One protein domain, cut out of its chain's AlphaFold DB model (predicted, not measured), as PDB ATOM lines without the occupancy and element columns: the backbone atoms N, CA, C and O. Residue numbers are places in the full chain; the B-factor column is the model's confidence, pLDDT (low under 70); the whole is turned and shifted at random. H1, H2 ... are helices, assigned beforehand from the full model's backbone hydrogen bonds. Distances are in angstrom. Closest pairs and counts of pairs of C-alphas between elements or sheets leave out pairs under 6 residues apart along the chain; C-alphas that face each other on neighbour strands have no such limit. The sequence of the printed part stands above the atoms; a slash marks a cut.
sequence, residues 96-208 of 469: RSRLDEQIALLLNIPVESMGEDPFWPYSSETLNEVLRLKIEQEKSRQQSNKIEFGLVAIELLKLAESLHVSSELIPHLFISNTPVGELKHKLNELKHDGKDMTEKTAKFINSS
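Overview. This is residues 96 to 208 of the 469 residues of the protein "Piso0_004933 protein" of Pichia sorbitophila (strain ATCC MYA-4447 / BCRC 22081 / CBS 7064 / NBRC 10061 / NRRL Y-12695) (UniProt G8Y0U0). One long helix, H2, is the shaft of a rod, with H1 and loop residues 108 to 123 near its first end and H4 side by side with its last part, where H3 and H5 gather too. Between these groups residues 135 to 144 of H2 stand free. The printed part has 113 residues with five named helices, H1 to H5 in order, and no named strand; it is all helix and extended, radius of gyration of the C-alphas 22.9 A, spans 65 by 25 by 23 A.

Arrangement. Start at H1, residues 96 to 107; its residue 107 alone only just touches H2, residues 124 to 162, with 3 pairs of C-alphas within 8 A, the closest Leu 107 and Val 130, 7.6 A. Farther on, residues 145 to 160 of H2 touch H4, residues 180 to 192, at a shallow tilt of 20 degrees, the same way; the closest C-alphas, Leu 156 and Leu 187, are 5.3 A apart. H3, residues 170 to 173, is close but not clearly touching H5, residues 194 to 208; the closest C-alphas are His 172 and Thr 201, 7.0 A. Every O i to N i+4 pair is within hydrogen-bond range in H1, H2, H4 and H5; H3 is too short for one.

Along the chain. Find C-alpha 96 at (99.908, 154.830, 120.586), where H1 begins its 16.2 A. H2 runs 56.7 A, H3 5.3 A, H4 18.6 A and H5 21.2 A, to C-alpha 208 at (127.819, 181.837, 154.975).

Size, cuts and confidence. The C-alphas farthest apart, Glu 116 and His 164, are 66.5 A apart. The printed part has no cut; the link from H1 to H2 is long. Look for pLDDT under 70 at 29 residues, among them 110 to 122 and 201 to 208.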
ATOM      1  N   ARG A  96      98.932 155.859 120.946       65.75
ATOM      2  CA  ARG A  96      99.908 154.830 120.586       65.75
ATOM      3  C   ARG A  96     100.931 155.343 119.572       65.75
ATOM      4  O   ARG A  96     102.119 155.194 119.817       65.75
ATOM      5  N   SER A  97     100.495 156.047 118.525       69.25
ATOM      6  CA  SER A  97     101.409 156.639 117.537       69.25
ATOM      7  C   SER A  97     102.385 157.644 118.161       69.25
ATOM      8  O   SER A  97     103.545 157.703 117.766       69.25
ATOM      9  N   ARG A  98     101.949 158.399 119.179       75.50
ATOM     10  CA  ARG A  98     102.808 159.346 119.906       75.50
ATOM     11  C   ARG A  98     103.847 158.648 120.786       75.50
ATOM     12  O   ARG A  98     104.981 159.110 120.877       75.50
ATOM     13  N   LEU A  99     103.463 157.567 121.466       74.06
ATOM     14  CA  LEU A  99     104.402 156.760 122.249       74.06
ATOM     15  C   LEU A  99     105.437 156.101 121.337       74.06
ATOM     16  O   LEU A  99     106.626 156.148 121.635       74.06
ATOM     17  N   ASP A 100     104.995 155.560 120.207       71.19
ATOM     18  CA  ASP A 100     105.875 154.919 119.238       71.19
ATOM     19  C   ASP A 100     106.864 155.931 118.625       71.19
ATOM     20  O   ASP A 100     108.054 155.643 118.519       71.19
ATOM     21  N   GLU A 101     106.435 157.163 118.338       76.56
ATOM     22  CA  GLU A 101     107.331 158.249 117.913       76.56
ATOM     23  C   GLU A 101     108.388 158.585 118.984       76.56
ATOM     24  O   GLU A 101     109.576 158.708 118.682       76.56
ATOM     25  N   GLN A 102     107.993 158.672 120.258       77.81
ATOM     26  CA  GLN A 102     108.930 158.927 121.357       77.81
ATOM     27  C   GLN A 102     109.941 157.792 121.546       77.81
ATOM     28  O   GLN A 102     111.119 158.049 121.803       77.81
ATOM     29  N   ILE A 103     109.502 156.540 121.405       76.69
ATOM     30  CA  ILE A 103     110.391 155.380 121.473       76.69
ATOM     31  C   ILE A 103     111.328 155.384 120.257       76.69
ATOM     32  O   ILE A 103     112.522 155.142 120.422       76.69
ATOM     33  N   ALA A 104     110.846 155.727 119.059       77.00
ATOM     34  CA  ALA A 104     111.681 155.820 117.862       77.00
ATOM     35  C   ALA A 104     112.772 156.889 118.022       77.00
ATOM     36  O   ALA A 104     113.943 156.610 117.758       77.00
ATOM     37  N   LEU A 105     112.426 158.062 118.562       80.56
ATOM     38  CA  LEU A 105     113.388 159.118 118.894       80.56
ATOM     39  C   LEU A 105     114.428 158.652 119.923       80.56
ATOM     40  O   LEU A 105     115.624 158.860 119.724       80.56
ATOM     41  N   LEU A 106     114.001 157.980 120.998       78.44
ATOM     42  CA  LEU A 106     114.896 157.463 122.041       78.44
ATOM     43  C   LEU A 106     115.862 156.388 121.507       78.44
ATOM     44  O   LEU A 106     117.020 156.273 121.931       78.44
ATOM     45  N   LEU A 107     115.377 155.579 120.569       76.44
ATOM     46  CA  LEU A 107     116.130 154.493 119.958       76.44
ATOM     47  C   LEU A 107     116.910 154.923 118.709       76.44
ATOM     48  O   LEU A 107     117.716 154.133 118.225       76.44
ATOM     49  N   ASN A 108     116.765 156.175 118.263       76.81
ATOM     50  CA  ASN A 108     117.324 156.711 117.017       76.81
ATOM     51  C   ASN A 108     116.881 155.918 115.772       76.81
ATOM     52  O   ASN A 108     117.664 155.723 114.843       76.81
ATOM     53  N   ILE A 109     115.635 155.446 115.756       74.38
ATOM     54  CA  ILE A 109     115.039 154.804 114.583       74.38
ATOM     55  C   ILE A 109     114.532 155.921 113.655       74.38
ATOM     56  O   ILE A 109     113.821 156.810 114.132       74.38
ATOM     57  N   PRO A 110     114.883 155.919 112.354       66.88
ATOM     58  CA  PRO A 110     114.388 156.915 111.409       66.88
ATOM     59  C   PRO A 110     112.860 156.867 111.344       66.88
ATOM     60  O   PRO A 110     112.280 155.849 110.961       66.88
ATOM     61  N   VAL A 111     112.211 157.975 111.707       61.47
ATOM     62  CA  VAL A 111     110.742 158.104 111.732       61.47
ATOM     63  C   VAL A 111     110.133 157.875 110.339       61.47
ATOM     64  O   VAL A 111     109.024 157.374 110.225       61.47
ATOM     65  N   GLU A 112     110.908 158.116 109.280       59.62
ATOM     66  CA  GLU A 112     110.559 157.874 107.869       59.62
ATOM     67  C   GLU A 112     110.269 156.398 107.536       59.62
ATOM     68  O   GLU A 112     109.655 156.108 106.514       59.62
ATOM     69  N   SER A 113     110.690 155.456 108.392       53.88
ATOM     70  CA  SER A 113     110.404 154.021 108.231       53.88
ATOM     71  C   SER A 113     109.066 153.576 108.840       53.88
ATOM     72  O   SER A 113     108.653 152.434 108.640       53.88
ATOM     73  N   MET A 114     108.378 154.469 109.558       53.84
ATOM     74  CA  MET A 114     107.057 154.224 110.135       53.84
ATOM     75  C   MET A 114     106.006 154.706 109.126       53.84
ATOM     76  O   MET A 114     105.671 155.887 109.081       53.84
ATOM     77  N   GLY A 115     105.545 153.801 108.260       56.47
ATOM     78  CA  GLY A 115     104.441 154.066 107.331       56.47
ATOM     79  C   GLY A 115     103.114 154.371 108.046       56.47
ATOM     80  O   GLY A 115     103.047 154.421 109.271       56.47
ATOM     81  N   GLU A 116     102.033 154.552 107.275       56.12
ATOM     82  CA  GLU A 116     100.695 154.905 107.798       56.12
ATOM     83  C   GLU A 116     100.107 153.883 108.791       56.12
ATOM     84  O   GLU A 116      99.189 154.214 109.544       56.12
ATOM     85  N   ASP A 117     100.678 152.680 108.858       57.88
ATOM     86  CA  ASP A 117     100.434 151.736 109.939       57.88
ATOM     87  C   ASP A 117     101.532 151.857 111.011       57.88
ATOM     88  O   ASP A 117     102.701 151.592 110.715       57.88
ATOM     89  N   PRO A 118     101.187 152.174 112.280       57.25
ATOM     90  CA  PRO A 118     102.104 152.181 113.422       57.25
ATOM     91  C   PRO A 118     102.440 150.740 113.839       57.25
ATOM     92  O   PRO A 118     102.223 150.306 114.974       57.25
ATOM     93  N   PHE A 119     102.907 149.945 112.883       61.44
ATOM     94  CA  PHE A 119     103.499 148.658 113.144       61.44
ATOM     95  C   PHE A 119     104.977 148.914 113.373       61.44
ATOM     96  O   PHE A 119     105.717 149.250 112.452       61.44
ATOM     97  N   TRP A 120     105.390 148.788 114.631       64.69
ATOM     98  CA  TRP A 120     106.796 148.776 114.992       64.69
ATOM     99  C   TRP A 120     107.530 147.833 114.021       64.69
ATOM    100  O   TRP A 120     107.169 146.655 113.960       64.69
ATOM    101  N   PRO A 121     108.516 148.301 113.232       67.38
ATOM    102  CA  PRO A 121     109.105 147.503 112.149       67.38
ATOM    103  C   PRO A 121     109.903 146.298 112.667       67.38
ATOM    104  O   PRO A 121     110.369 145.460 111.897       67.38
ATOM    105  N   TYR A 122     110.062 146.210 113.985       67.12
ATOM    106  CA  TYR A 122     110.814 145.187 114.681       67.12
ATOM    107  C   TYR A 122     109.879 144.307 115.519       67.12
ATOM    108  O   TYR A 122     108.877 144.772 116.062       67.12
ATOM    109  N   SER A 123     110.220 143.026 115.672       81.19
ATOM    110  CA  SER A 123     109.497 142.153 116.599       81.19
ATOM    111  C   SER A 123     109.627 142.673 118.040       81.19
ATOM    112  O   SER A 123     110.562 143.408 118.377       81.19
ATOM    113  N   SER A 124     108.708 142.274 118.922       83.00
ATOM    114  CA  SER A 124     108.796 142.605 120.353       83.00
ATOM    115  C   SER A 124     110.109 142.119 120.983       83.00
ATOM    116  O   SER A 124     110.652 142.782 121.862       83.00
ATOM    117  N   GLU A 125     110.651 141.000 120.501       84.00
ATOM    118  CA  GLU A 125     111.961 140.476 120.892       84.00
ATOM    119  C   GLU A 125     113.096 141.425 120.486       84.00
ATOM    120  O   GLU A 125     113.920 141.788 121.324       84.00
ATOM    121  N   THR A 126     113.099 141.908 119.241       85.25
ATOM    122  CA  THR A 126     114.094 142.878 118.769       85.25
ATOM    123  C   THR A 126     113.997 144.207 119.518       85.25
ATOM    124  O   THR A 126     115.024 144.775 119.878       85.25
ATOM    125  N   LEU A 127     112.789 144.696 119.818       84.44
ATOM    126  CA  LEU A 127     112.609 145.903 120.633       84.44
ATOM    127  C   LEU A 127     113.167 145.720 122.052       84.44
ATOM    128  O   LEU A 127     113.879 146.593 122.548       84.44
ATOM    129  N   ASN A 128     112.876 144.586 122.692       88.31
ATOM    130  CA  ASN A 128     113.402 144.275 124.020       88.31
ATOM    131  C   ASN A 128     114.932 144.215 124.021       88.31
ATOM    132  O   ASN A 128     115.565 144.741 124.937       88.31
ATOM    133  N   GLU A 129     115.532 143.632 122.985       89.25
ATOM    134  CA  GLU A 129     116.985 143.575 122.850       89.25
ATOM    135  C   GLU A 129     117.594 144.961 122.599       89.25
ATOM    136  O   GLU A 129     118.582 145.328 123.232       89.25
ATOM    137  N   VAL A 130     116.972 145.793 121.761       87.19
ATOM    138  CA  VAL A 130     117.405 147.183 121.544       87.19
ATOM    139  C   VAL A 130     117.312 148.004 122.837       87.19
ATOM    140  O   VAL A 130     118.237 148.754 123.159       87.19
ATOM    141  N   LEU A 131     116.243 147.836 123.620       87.94
ATOM    142  CA  LEU A 131     116.108 148.454 124.941       87.94
ATOM    143  C   LEU A 131     117.211 147.979 125.893       87.94
ATOM    144  O   LEU A 131     117.848 148.805 126.548       87.94
ATOM    145  N   ARG A 132     117.488 146.669 125.934       93.38
ATOM    146  CA  ARG A 132     118.576 146.089 126.734       93.38
ATOM    147  C   ARG A 132     119.925 146.701 126.357       93.38
ATOM    148  O   ARG A 132     120.657 147.142 127.243       93.38
ATOM    149  N   LEU A 133     120.224 146.787 125.061       91.75
ATOM    150  CA  LEU A 133     121.461 147.373 124.543       91.75
ATOM    151  C   LEU A 133     121.574 148.866 124.872       91.75
ATOM    152  O   LEU A 133     122.645 149.322 125.263       91.75
ATOM    153  N   LYS A 134     120.482 149.632 124.788       89.25
ATOM    154  CA  LYS A 134     120.473 151.054 125.174       89.25
ATOM    155  C   LYS A 134     120.684 151.249 126.673       89.25
ATOM    156  O   LYS A 134     121.434 152.141 127.063       89.25
ATOM    157  N   ILE A 135     120.088 150.401 127.512       92.12
ATOM    158  CA  ILE A 135     120.340 150.397 128.962       92.12
ATOM    159  C   ILE A 135     121.817 150.091 129.241       92.12
ATOM    160  O   ILE A 135     122.451 150.759 130.058       92.12
ATOM    161  N   GLU A 136     122.389 149.104 128.552       93.62
ATOM    162  CA  GLU A 136     123.797 148.728 128.686       93.62
ATOM    163  C   GLU A 136     124.752 149.837 128.204       93.62
ATOM    164  O   GLU A 136     125.748 150.142 128.871       93.62
ATOM    165  N   GLN A 137     124.417 150.506 127.099       93.06
ATOM    166  CA  GLN A 137     125.144 151.664 126.582       93.06
ATOM    167  C   GLN A 137     125.098 152.838 127.568       93.06
ATOM    168  O   GLN A 137     126.137 153.429 127.869       93.06
ATOM    169  N   GLU A 138     123.926 153.152 128.122       90.94
ATOM    170  CA  GLU A 138     123.766 154.209 129.123       90.94
ATOM    171  C   GLU A 138     124.525 153.879 130.416       90.94
ATOM    172  O   GLU A 138     125.216 154.736 130.964       90.94
ATOM    173  N   LYS A 139     124.497 152.621 130.869       94.44
ATOM    174  CA  LYS A 139     125.298 152.159 132.013       94.44
ATOM    175  C   LYS A 139     126.795 152.355 131.763       94.44
ATOM    176  O   LYS A 139     127.511 152.833 132.646       94.44
ATOM    177  N   SER A 140     127.262 152.022 130.561       93.81
ATOM    178  CA  SER A 140     128.657 152.223 130.153       93.81
ATOM    179  C   SER A 140     129.023 153.711 130.120       93.81
ATOM    180  O   SER A 140     130.070 154.100 130.641       93.81
ATOM    181  N   ARG A 141     128.129 154.568 129.609       93.75
ATOM    182  CA  ARG A 141     128.290 156.030 129.615       93.75
ATOM    183  C   ARG A 141     128.371 156.588 131.037       93.75
ATOM    184  O   ARG A 141     129.271 157.366 131.339       93.75
ATOM    185  N   GLN A 142     127.487 156.161 131.939       91.19
ATOM    186  CA  GLN A 142     127.516 156.578 133.344       91.19
ATOM    187  C   GLN A 142     128.805 156.148 134.046       91.19
ATOM    188  O   GLN A 142     129.371 156.925 134.814       91.19
ATOM    189  N   GLN A 143     129.291 154.934 133.776       91.88
ATOM    190  CA  GLN A 143     130.562 154.465 134.319       91.88
ATOM    191  C   GLN A 143     131.738 155.306 133.805       91.88
ATOM    192  O   GLN A 143     132.586 155.704 134.601       91.88
ATOM    193  N   SER A 144     131.758 155.631 132.508       93.19
ATOM    194  CA  SER A 144     132.754 156.539 131.923       93.19
ATOM    195  C   SER A 144     132.731 157.908 132.604       93.19
ATOM    196  O   SER A 144     133.772 158.394 133.038       93.19
ATOM    197  N   ASN A 145     131.544 158.490 132.798       89.69
ATOM    198  CA  ASN A 145     131.395 159.787 133.462       89.69
ATOM    199  C   ASN A 145     131.861 159.755 134.925       89.69
ATOM    200  O   ASN A 145     132.437 160.726 135.400       89.69
ATOM    201  N   LYS A 146     131.632 158.652 135.652       90.75
ATOM    202  CA  LYS A 146     132.131 158.485 137.030       90.75
ATOM    203  C   LYS A 146     133.655 158.445 137.081       90.75
ATOM    204  O   LYS A 146     134.248 159.058 137.965       90.75
ATOM    205  N   ILE A 147     134.278 157.726 136.147       91.81
ATOM    206  CA  ILE A 147     135.739 157.659 136.037       91.81
ATOM    207  C   ILE A 147     136.291 159.048 135.713       91.81
ATOM    208  O   ILE A 147     137.197 159.515 136.395       91.81
ATOM    209  N   GLU A 148     135.710 159.729 134.726       91.75
ATOM    210  CA  GLU A 148     136.119 161.077 134.332       91.75
ATOM    211  C   GLU A 148     135.964 162.080 135.479       91.75
ATOM    212  O   GLU A 148     136.899 162.819 135.776       91.75
ATOM    213  N   PHE A 149     134.827 162.052 136.181       91.00
ATOM    214  CA  PHE A 149     134.613 162.857 137.380       91.00
ATOM    215  C   PHE A 149     135.714 162.615 138.414       91.00
ATOM    216  O   PHE A 149     136.302 163.567 138.918       91.00
ATOM    217  N   GLY A 150     136.026 161.347 138.703       89.94
ATOM    218  CA  GLY A 150     137.080 160.979 139.646       89.94
ATOM    219  C   GLY A 150     138.458 161.495 139.228       89.94
ATOM    220  O   GLY A 150     139.190 162.018 140.064       89.94
ATOM    221  N   LEU A 151     138.804 161.406 137.941       90.94
ATOM    222  CA  LEU A 151     140.079 161.907 137.420       90.94
ATOM    223  C   LEU A 151     140.190 163.430 137.546       90.94
ATOM    224  O   LEU A 151     141.192 163.923 138.062       90.94
ATOM    225  N   VAL A 152     139.150 164.164 137.142       89.50
ATOM    226  CA  VAL A 152     139.117 165.632 137.249       89.50
ATOM    227  C   VAL A 152     139.121 166.064 138.720       89.50
ATOM    228  O   VAL A 152     139.805 167.019 139.074       89.50
ATOM    229  N   ALA A 153     138.424 165.340 139.601       89.12
ATOM    230  CA  ALA A 153     138.427 165.605 141.039       89.12
ATOM    231  C   ALA A 153     139.821 165.434 141.649       89.12
ATOM    232  O   ALA A 153     140.262 166.278 142.425       89.12
ATOM    233  N   ILE A 154     140.537 164.371 141.273       90.25
ATOM    234  CA  ILE A 154     141.920 164.151 141.708       90.25
ATOM    235  C   ILE A 154     142.831 165.266 141.190       90.25
ATOM    236  O   ILE A 154     143.690 165.739 141.930       90.25
ATOM    237  N   GLU A 155     142.664 165.695 139.940       88.69
ATOM    238  CA  GLU A 155     143.456 166.792 139.379       88.69
ATOM    239  C   GLU A 155     143.191 168.113 140.113       88.69
ATOM    240  O   GLU A 155     144.135 168.822 140.459       88.69
ATOM    241  N   LEU A 156     141.926 168.396 140.436       87.31
ATOM    242  CA  LEU A 156     141.537 169.571 141.211       87.31
ATOM    243  C   LEU A 156     142.132 169.538 142.622       87.31
ATOM    244  O   LEU A 156     142.636 170.553 143.090       87.31
ATOM    245  N   LEU A 157     142.124 168.375 143.277       88.00
ATOM    246  CA  LEU A 157     142.727 168.193 144.599       88.00
ATOM    247  C   LEU A 157     144.242 168.398 144.574       88.00
ATOM    248  O   LEU A 157     144.766 169.112 145.421       88.00
ATOM    249  N   LYS A 158     144.941 167.827 143.586       88.50
ATOM    250  CA  LYS A 158     146.390 168.026 143.415       88.50
ATOM    251  C   LYS A 158     146.739 169.492 143.183       88.50
ATOM    252  O   LYS A 158     147.735 169.986 143.703       88.50
ATOM    253  N   LEU A 159     145.920 170.191 142.403       85.88
ATOM    254  CA  LEU A 159     146.117 171.609 142.146       85.88
ATOM    255  C   LEU A 159     145.851 172.445 143.403       85.88
ATOM    256  O   LEU A 159     146.649 173.316 143.739       85.88
ATOM    257  N   ALA A 160     144.785 172.137 144.141       84.06
ATOM    258  CA  ALA A 160     144.488 172.774 145.417       84.06
ATOM    259  C   ALA A 160     145.614 172.559 146.446       84.06
ATOM    260  O   ALA A 160     146.014 173.503 147.123       84.06
ATOM    261  N   GLU A 161     146.184 171.353 146.508       85.31
ATOM    262  CA  GLU A 161     147.364 171.053 147.324       85.31
ATOM    263  C   GLU A 161     148.571 171.907 146.905       85.31
ATOM    264  O   GLU A 161     149.203 172.532 147.755       85.31
ATOM    265  N   SER A 162     148.850 172.013 145.598       86.00
ATOM    266  CA  SER A 162     149.968 172.821 145.080       86.00
ATOM    267  C   SER A 162     149.831 174.323 145.352       86.00
ATOM    268  O   SER A 162     150.830 175.030 145.447       86.00
ATOM    269  N   LEU A 163     148.596 174.808 145.501       82.25
ATOM    270  CA  LEU A 163     148.277 176.200 145.816       82.25
ATOM    271  C   LEU A 163     148.105 176.443 147.322       82.25
ATOM    272  O   LEU A 163     147.719 177.541 147.718       82.25
ATOM    273  N   HIS A 164     148.372 175.432 148.157       80.19
ATOM    274  CA  HIS A 164     148.182 175.472 149.607       80.19
ATOM    275  C   HIS A 164     146.771 175.914 150.027       80.19
ATOM    276  O   HIS A 164     146.587 176.631 151.013       80.19
ATOM    277  N   VAL A 165     145.751 175.475 149.283       80.25
ATOM    278  CA  VAL A 165     144.351 175.685 149.660       80.25
ATOM    279  C   VAL A 165     144.101 175.002 151.005       80.25
ATOM    280  O   VAL A 165     144.408 173.820 151.171       80.25
ATOM    281  N   SER A 166     143.533 175.736 151.968       76.31
ATOM    282  CA  SER A 166     143.193 175.183 153.284       76.31
ATOM    283  C   SER A 166     142.292 173.955 153.143       76.31
ATOM    284  O   SER A 166     141.355 173.949 152.339       76.31
ATOM    285  N   SER A 167     142.535 172.929 153.959       76.56
ATOM    286  CA  SER A 167     141.728 171.705 153.997       76.56
ATOM    287  C   SER A 167     140.245 171.974 154.271       76.56
ATOM    288  O   SER A 167     139.398 171.204 153.823       76.56
ATOM    289  N   GLU A 168     139.916 173.089 154.928       73.94
ATOM    290  CA  GLU A 168     138.539 173.529 155.182       73.94
ATOM    291  C   GLU A 168     137.829 174.066 153.927       73.94
ATOM    292  O   GLU A 168     136.606 174.011 153.835       73.94
ATOM    293  N   LEU A 169     138.581 174.541 152.928       73.44
ATOM    294  CA  LEU A 169     138.048 175.073 151.667       73.44
ATOM    295  C   LEU A 169     137.837 173.972 150.617       73.44
ATOM    296  O   LEU A 169     137.041 174.142 149.693       73.44
ATOM    297  N   ILE A 170     138.514 172.828 150.759       77.50
ATOM    298  CA  ILE A 170     138.449 171.707 149.810       77.50
ATOM    299  C   ILE A 170     137.019 171.161 149.636       77.50
ATOM    300  O   ILE A 170     136.603 170.986 148.490       77.50
ATOM    301  N   PRO A 171     136.215 170.934 150.697       79.25
ATOM    302  CA  PRO A 171     134.827 170.499 150.541       79.25
ATOM    303  C   PRO A 171     133.975 171.466 149.707       79.25
ATOM    304  O   PRO A 171     133.097 171.028 148.969       79.25
ATOM    305  N   HIS A 172     134.263 172.769 149.753       72.94
ATOM    306  CA  HIS A 172     133.533 173.781 148.981       72.94
ATOM    307  C   HIS A 172     133.883 173.773 147.488       72.94
ATOM    308  O   HIS A 172     133.088 174.228 146.659       72.94
ATOM    309  N   LEU A 173     135.024 173.191 147.111       73.31
ATOM    310  CA  LEU A 173     135.333 172.931 145.705       73.31
ATOM    311  C   LEU A 173     134.354 171.904 145.110       73.31
ATOM    312  O   LEU A 173     133.981 172.025 143.940       73.31
ATOM    313  N   PHE A 174     133.848 170.981 145.933       78.94
ATOM    314  CA  PHE A 174     132.920 169.913 145.563       78.94
ATOM    315  C   PHE A 174     131.520 170.161 146.138       78.94
ATOM    316  O   PHE A 174     131.062 169.466 147.045       78.94
ATOM    317  N   ILE A 175     130.810 171.146 145.586       75.81
ATOM    318  CA  ILE A 175     129.401 171.373 145.936       75.81
ATOM    319  C   ILE A 175     128.594 170.124 145.539       75.81
ATOM    320  O   ILE A 175     128.811 169.528 144.477       75.81
ATOM    321  N   SER A 176     127.683 169.688 146.405       56.22
ATOM    322  CA  SER A 176     126.836 168.518 146.176       56.22
ATOM    323  C   SER A 176     126.102 168.640 144.831       56.22
ATOM    324  O   SER A 176     125.411 169.621 144.582       56.22
ATOM    325  N   ASN A 177     126.264 167.628 143.970       66.38
ATOM    326  CA  ASN A 177     125.751 167.529 142.590       66.38
ATOM    327  C   ASN A 177     126.496 168.312 141.488       66.38
ATOM    328  O   ASN A 177     125.916 168.555 140.433       66.38
ATOM    329  N   THR A 178     127.781 168.640 141.664       75.50
ATOM    330  CA  THR A 178     128.570 169.276 140.589       75.50
ATOM    331  C   THR A 178     128.721 168.333 139.366       75.50
ATOM    332  O   THR A 178     129.291 167.246 139.514       75.50
ATOM    333  N   PRO A 179     128.260 168.696 138.151       80.50
ATOM    334  CA  PRO A 179     128.530 167.934 136.933       80.50
ATOM    335  C   PRO A 179     130.011 168.024 136.532       80.50
ATOM    336  O   PRO A 179     130.716 168.977 136.866       80.50
ATOM    337  N   VAL A 180     130.489 167.057 135.740       79.81
ATOM    338  CA  VAL A 180     131.895 166.992 135.282       79.81
ATOM    339  C   VAL A 180     132.345 168.290 134.594       79.81
ATOM    340  O   VAL A 180     133.480 168.720 134.780       79.81
ATOM    341  N   GLY A 181     131.460 168.936 133.826       79.69
ATOM    342  CA  GLY A 181     131.762 170.191 133.132       79.69
ATOM    343  C   GLY A 181     132.080 171.352 134.080       79.69
ATOM    344  O   GLY A 181     133.068 172.053 133.879       79.69
ATOM    345  N   GLU A 182     131.305 171.511 135.153       82.31
ATOM    346  CA  GLU A 182     131.559 172.534 136.175       82.31
ATOM    347  C   GLU A 182     132.840 172.242 136.956       82.31
ATOM    348  O   GLU A 182     133.591 173.156 137.290       82.31
ATOM    349  N   LEU A 183     133.137 170.963 137.195       81.06
ATOM    350  CA  LEU A 183     134.381 170.567 137.845       81.06
ATOM    351  C   LEU A 183     135.607 170.899 136.978       81.06
ATOM    352  O   LEU A 183     136.603 171.403 137.494       81.06
ATOM    353  N   LYS A 184     135.518 170.692 135.658       81.38
ATOM    354  CA  LYS A 184     136.552 171.121 134.701       81.38
ATOM    355  C   LYS A 184     136.700 172.640 134.658       81.38
ATOM    356  O   LYS A 184     137.820 173.132 134.582       81.38
ATOM    357  N   HIS A 185     135.595 173.383 134.734       83.00
ATOM    358  CA  HIS A 185     135.649 174.841 134.819       83.00
ATOM    359  C   HIS A 185     136.380 175.291 136.087       83.00
ATOM    360  O   HIS A 185     137.319 176.072 135.992       83.00
ATOM    361  N   LYS A 186     136.022 174.742 137.254       80.31
ATOM    362  CA  LYS A 186     136.706 175.030 138.527       80.31
ATOM    363  C   LYS A 186     138.185 174.659 138.491       80.31
ATOM    364  O   LYS A 186     139.004 175.388 139.033       80.31
ATOM    365  N   LEU A 187     138.533 173.551 137.836       81.25
ATOM    366  CA  LEU A 187     139.924 173.163 137.614       81.25
ATOM    367  C   LEU A 187     140.668 174.207 136.776       81.25
ATOM    368  O   LEU A 187     141.765 174.602 137.150       81.25
ATOM    369  N   ASN A 188     140.080 174.669 135.676       81.19
ATOM    370  CA  ASN A 188     140.694 175.686 134.825       81.19
ATOM    371  C   ASN A 188     140.784 177.050 135.526       81.19
ATOM    372  O   ASN A 188     141.817 177.707 135.438       81.19
ATOM    373  N   GLU A 189     139.752 177.448 136.268       81.94
ATOM    374  CA  GLU A 189     139.747 178.680 137.065       81.94
ATOM    375  C   GLU A 189     140.838 178.631 138.142       81.94
ATOM    376  O   GLU A 189     141.583 179.588 138.309       81.94
ATOM    377  N   LEU A 190     141.019 177.486 138.807       76.12
ATOM    378  CA  LEU A 190     142.082 177.304 139.793       76.12
ATOM    379  C   LEU A 190     143.486 177.256 139.149       76.12
ATOM    380  O   LEU A 190     144.459 177.645 139.790       76.12
ATOM    381  N   LYS A 191     143.608 176.815 137.885       79.81
ATOM    382  CA  LYS A 191     144.880 176.833 137.131       79.81
ATOM    383  C   LYS A 191     145.311 178.247 136.755       79.81
ATOM    384  O   LYS A 191     146.510 178.512 136.743       79.81
ATOM    385  N   HIS A 192     144.361 179.117 136.418       79.19
ATOM    386  CA  HIS A 192     144.649 180.476 135.959       79.19
ATOM    387  C   HIS A 192     144.664 181.494 137.109       79.19
ATOM    388  O   HIS A 192     145.631 182.242 137.229       79.19
ATOM    389  N   ASP A 193     143.681 181.441 138.010       73.50
ATOM    390  CA  ASP A 193     143.436 182.449 139.049       73.50
ATOM    391  C   ASP A 193     143.415 181.822 140.457       73.50
ATOM    392  O   ASP A 193     142.497 182.019 141.262       73.50
ATOM    393  N   GLY A 194     144.445 181.034 140.784       67.25
ATOM    394  CA  GLY A 194     144.528 180.277 142.043       67.25
ATOM    395  C   GLY A 194     144.356 181.112 143.329       67.25
ATOM    396  O   GLY A 194     143.828 180.614 144.330       67.25
ATOM    397  N   LYS A 195     144.744 182.396 143.305       67.06
ATOM    398  CA  LYS A 195     144.565 183.337 144.429       67.06
ATOM    399  C   LYS A 195     143.137 183.882 144.538       67.06
ATOM    400  O   LYS A 195     142.604 183.972 145.641       67.06
ATOM    401  N   ASP A 196     142.480 184.162 143.418       70.19
ATOM    402  CA  ASP A 196     141.120 184.708 143.437       70.19
ATOM    403  C   ASP A 196     140.105 183.644 143.853       70.19
ATOM    404  O   ASP A 196     139.139 183.942 144.553       70.19
ATOM    405  N   MET A 197     140.323 182.382 143.469       69.06
ATOM    406  CA  MET A 197     139.449 181.278 143.873       69.06
ATOM    407  C   MET A 197     139.566 180.938 145.358       69.06
ATOM    408  O   MET A 197     138.550 180.665 146.003       69.06
ATOM    409  N   THR A 198     140.769 180.987 145.932       67.31
ATOM    410  CA  THR A 198     140.944 180.814 147.383       67.31
ATOM    411  C   THR A 198     140.263 181.937 148.156       67.31
ATOM    412  O   THR A 198     139.537 181.659 149.110       67.31
ATOM    413  N   GLU A 199     140.387 183.182 147.695       70.00
ATOM    414  CA  GLU A 199     139.711 184.325 148.304       70.00
ATOM    415  C   GLU A 199     138.182 184.269 148.129       70.00
ATOM    416  O   GLU A 199     137.450 184.493 149.091       70.00
ATOM    417  N   LYS A 200     137.668 183.908 146.944       71.75
ATOM    418  CA  LYS A 200     136.226 183.700 146.690       71.75
ATOM    419  C   LYS A 200     135.653 182.597 147.579       71.75
ATOM    420  O   LYS A 200     134.582 182.776 148.155       71.75
ATOM    421  N   THR A 201     136.364 181.479 147.721       67.31
ATOM    422  CA  THR A 201     135.913 180.352 148.550       67.31
ATOM    423  C   THR A 201     135.958 180.723 150.036       67.31
ATOM    424  O   THR A 201     135.002 180.457 150.761       67.31
ATOM    425  N   ALA A 202     136.998 181.437 150.483       67.56
ATOM    426  CA  ALA A 202     137.090 181.959 151.849       67.56
ATOM    427  C   ALA A 202     136.000 183.003 152.150       67.56
ATOM    428  O   ALA A 202     135.380 182.967 153.213       67.56
ATOM    429  N   LYS A 203     135.694 183.891 151.195       68.62
ATOM    430  CA  LYS A 203     134.555 184.818 151.274       68.62
ATOM    431  C   LYS A 203     133.229 184.073 151.357       68.62
ATOM    432  O   LYS A 203     132.365 184.494 152.116       68.62
ATOM    433  N   PHE A 204     133.070 182.958 150.643       65.81
ATOM    434  CA  PHE A 204     131.867 182.130 150.727       65.81
ATOM    435  C   PHE A 204     131.694 181.522 152.126       65.81
ATOM    436  O   PHE A 204     130.598 181.576 152.672       65.81
ATOM    437  N   ILE A 205     132.770 181.021 152.744       64.00
ATOM    438  CA  ILE A 205     132.736 180.518 154.128       64.00
ATOM    439  C   ILE A 205     132.375 181.640 155.110       64.00
ATOM    440  O   ILE A 205     131.447 181.491 155.907       64.00
ATOM    441  N   ASN A 206     133.047 182.789 155.017       62.12
ATOM    442  CA  ASN A 206     132.837 183.906 155.942       62.12
ATOM    443  C   ASN A 206     131.465 184.579 155.760       62.12
ATOM    444  O   ASN A 206     130.830 184.972 156.735       62.12
ATOM    445  N   SER A 207     130.961 184.658 154.526       55.69
ATOM    446  CA  SER A 207     129.616 185.161 154.225       55.69
ATOM    447  C   SER A 207     128.525 184.181 154.659       55.69
ATOM    448  O   SER A 207     127.458 184.612 155.097       55.69
ATOM    449  N   SER A 208     128.777 182.871 154.567       49.72
ATOM    450  CA  SER A 208     127.819 181.837 154.975       49.72
ATOM    451  C   SER A 208     127.644 181.773 156.501       49.72
ATOM    452  O   SER A 208     126.571 181.426 156.990       49.72
TER     453      SER A 208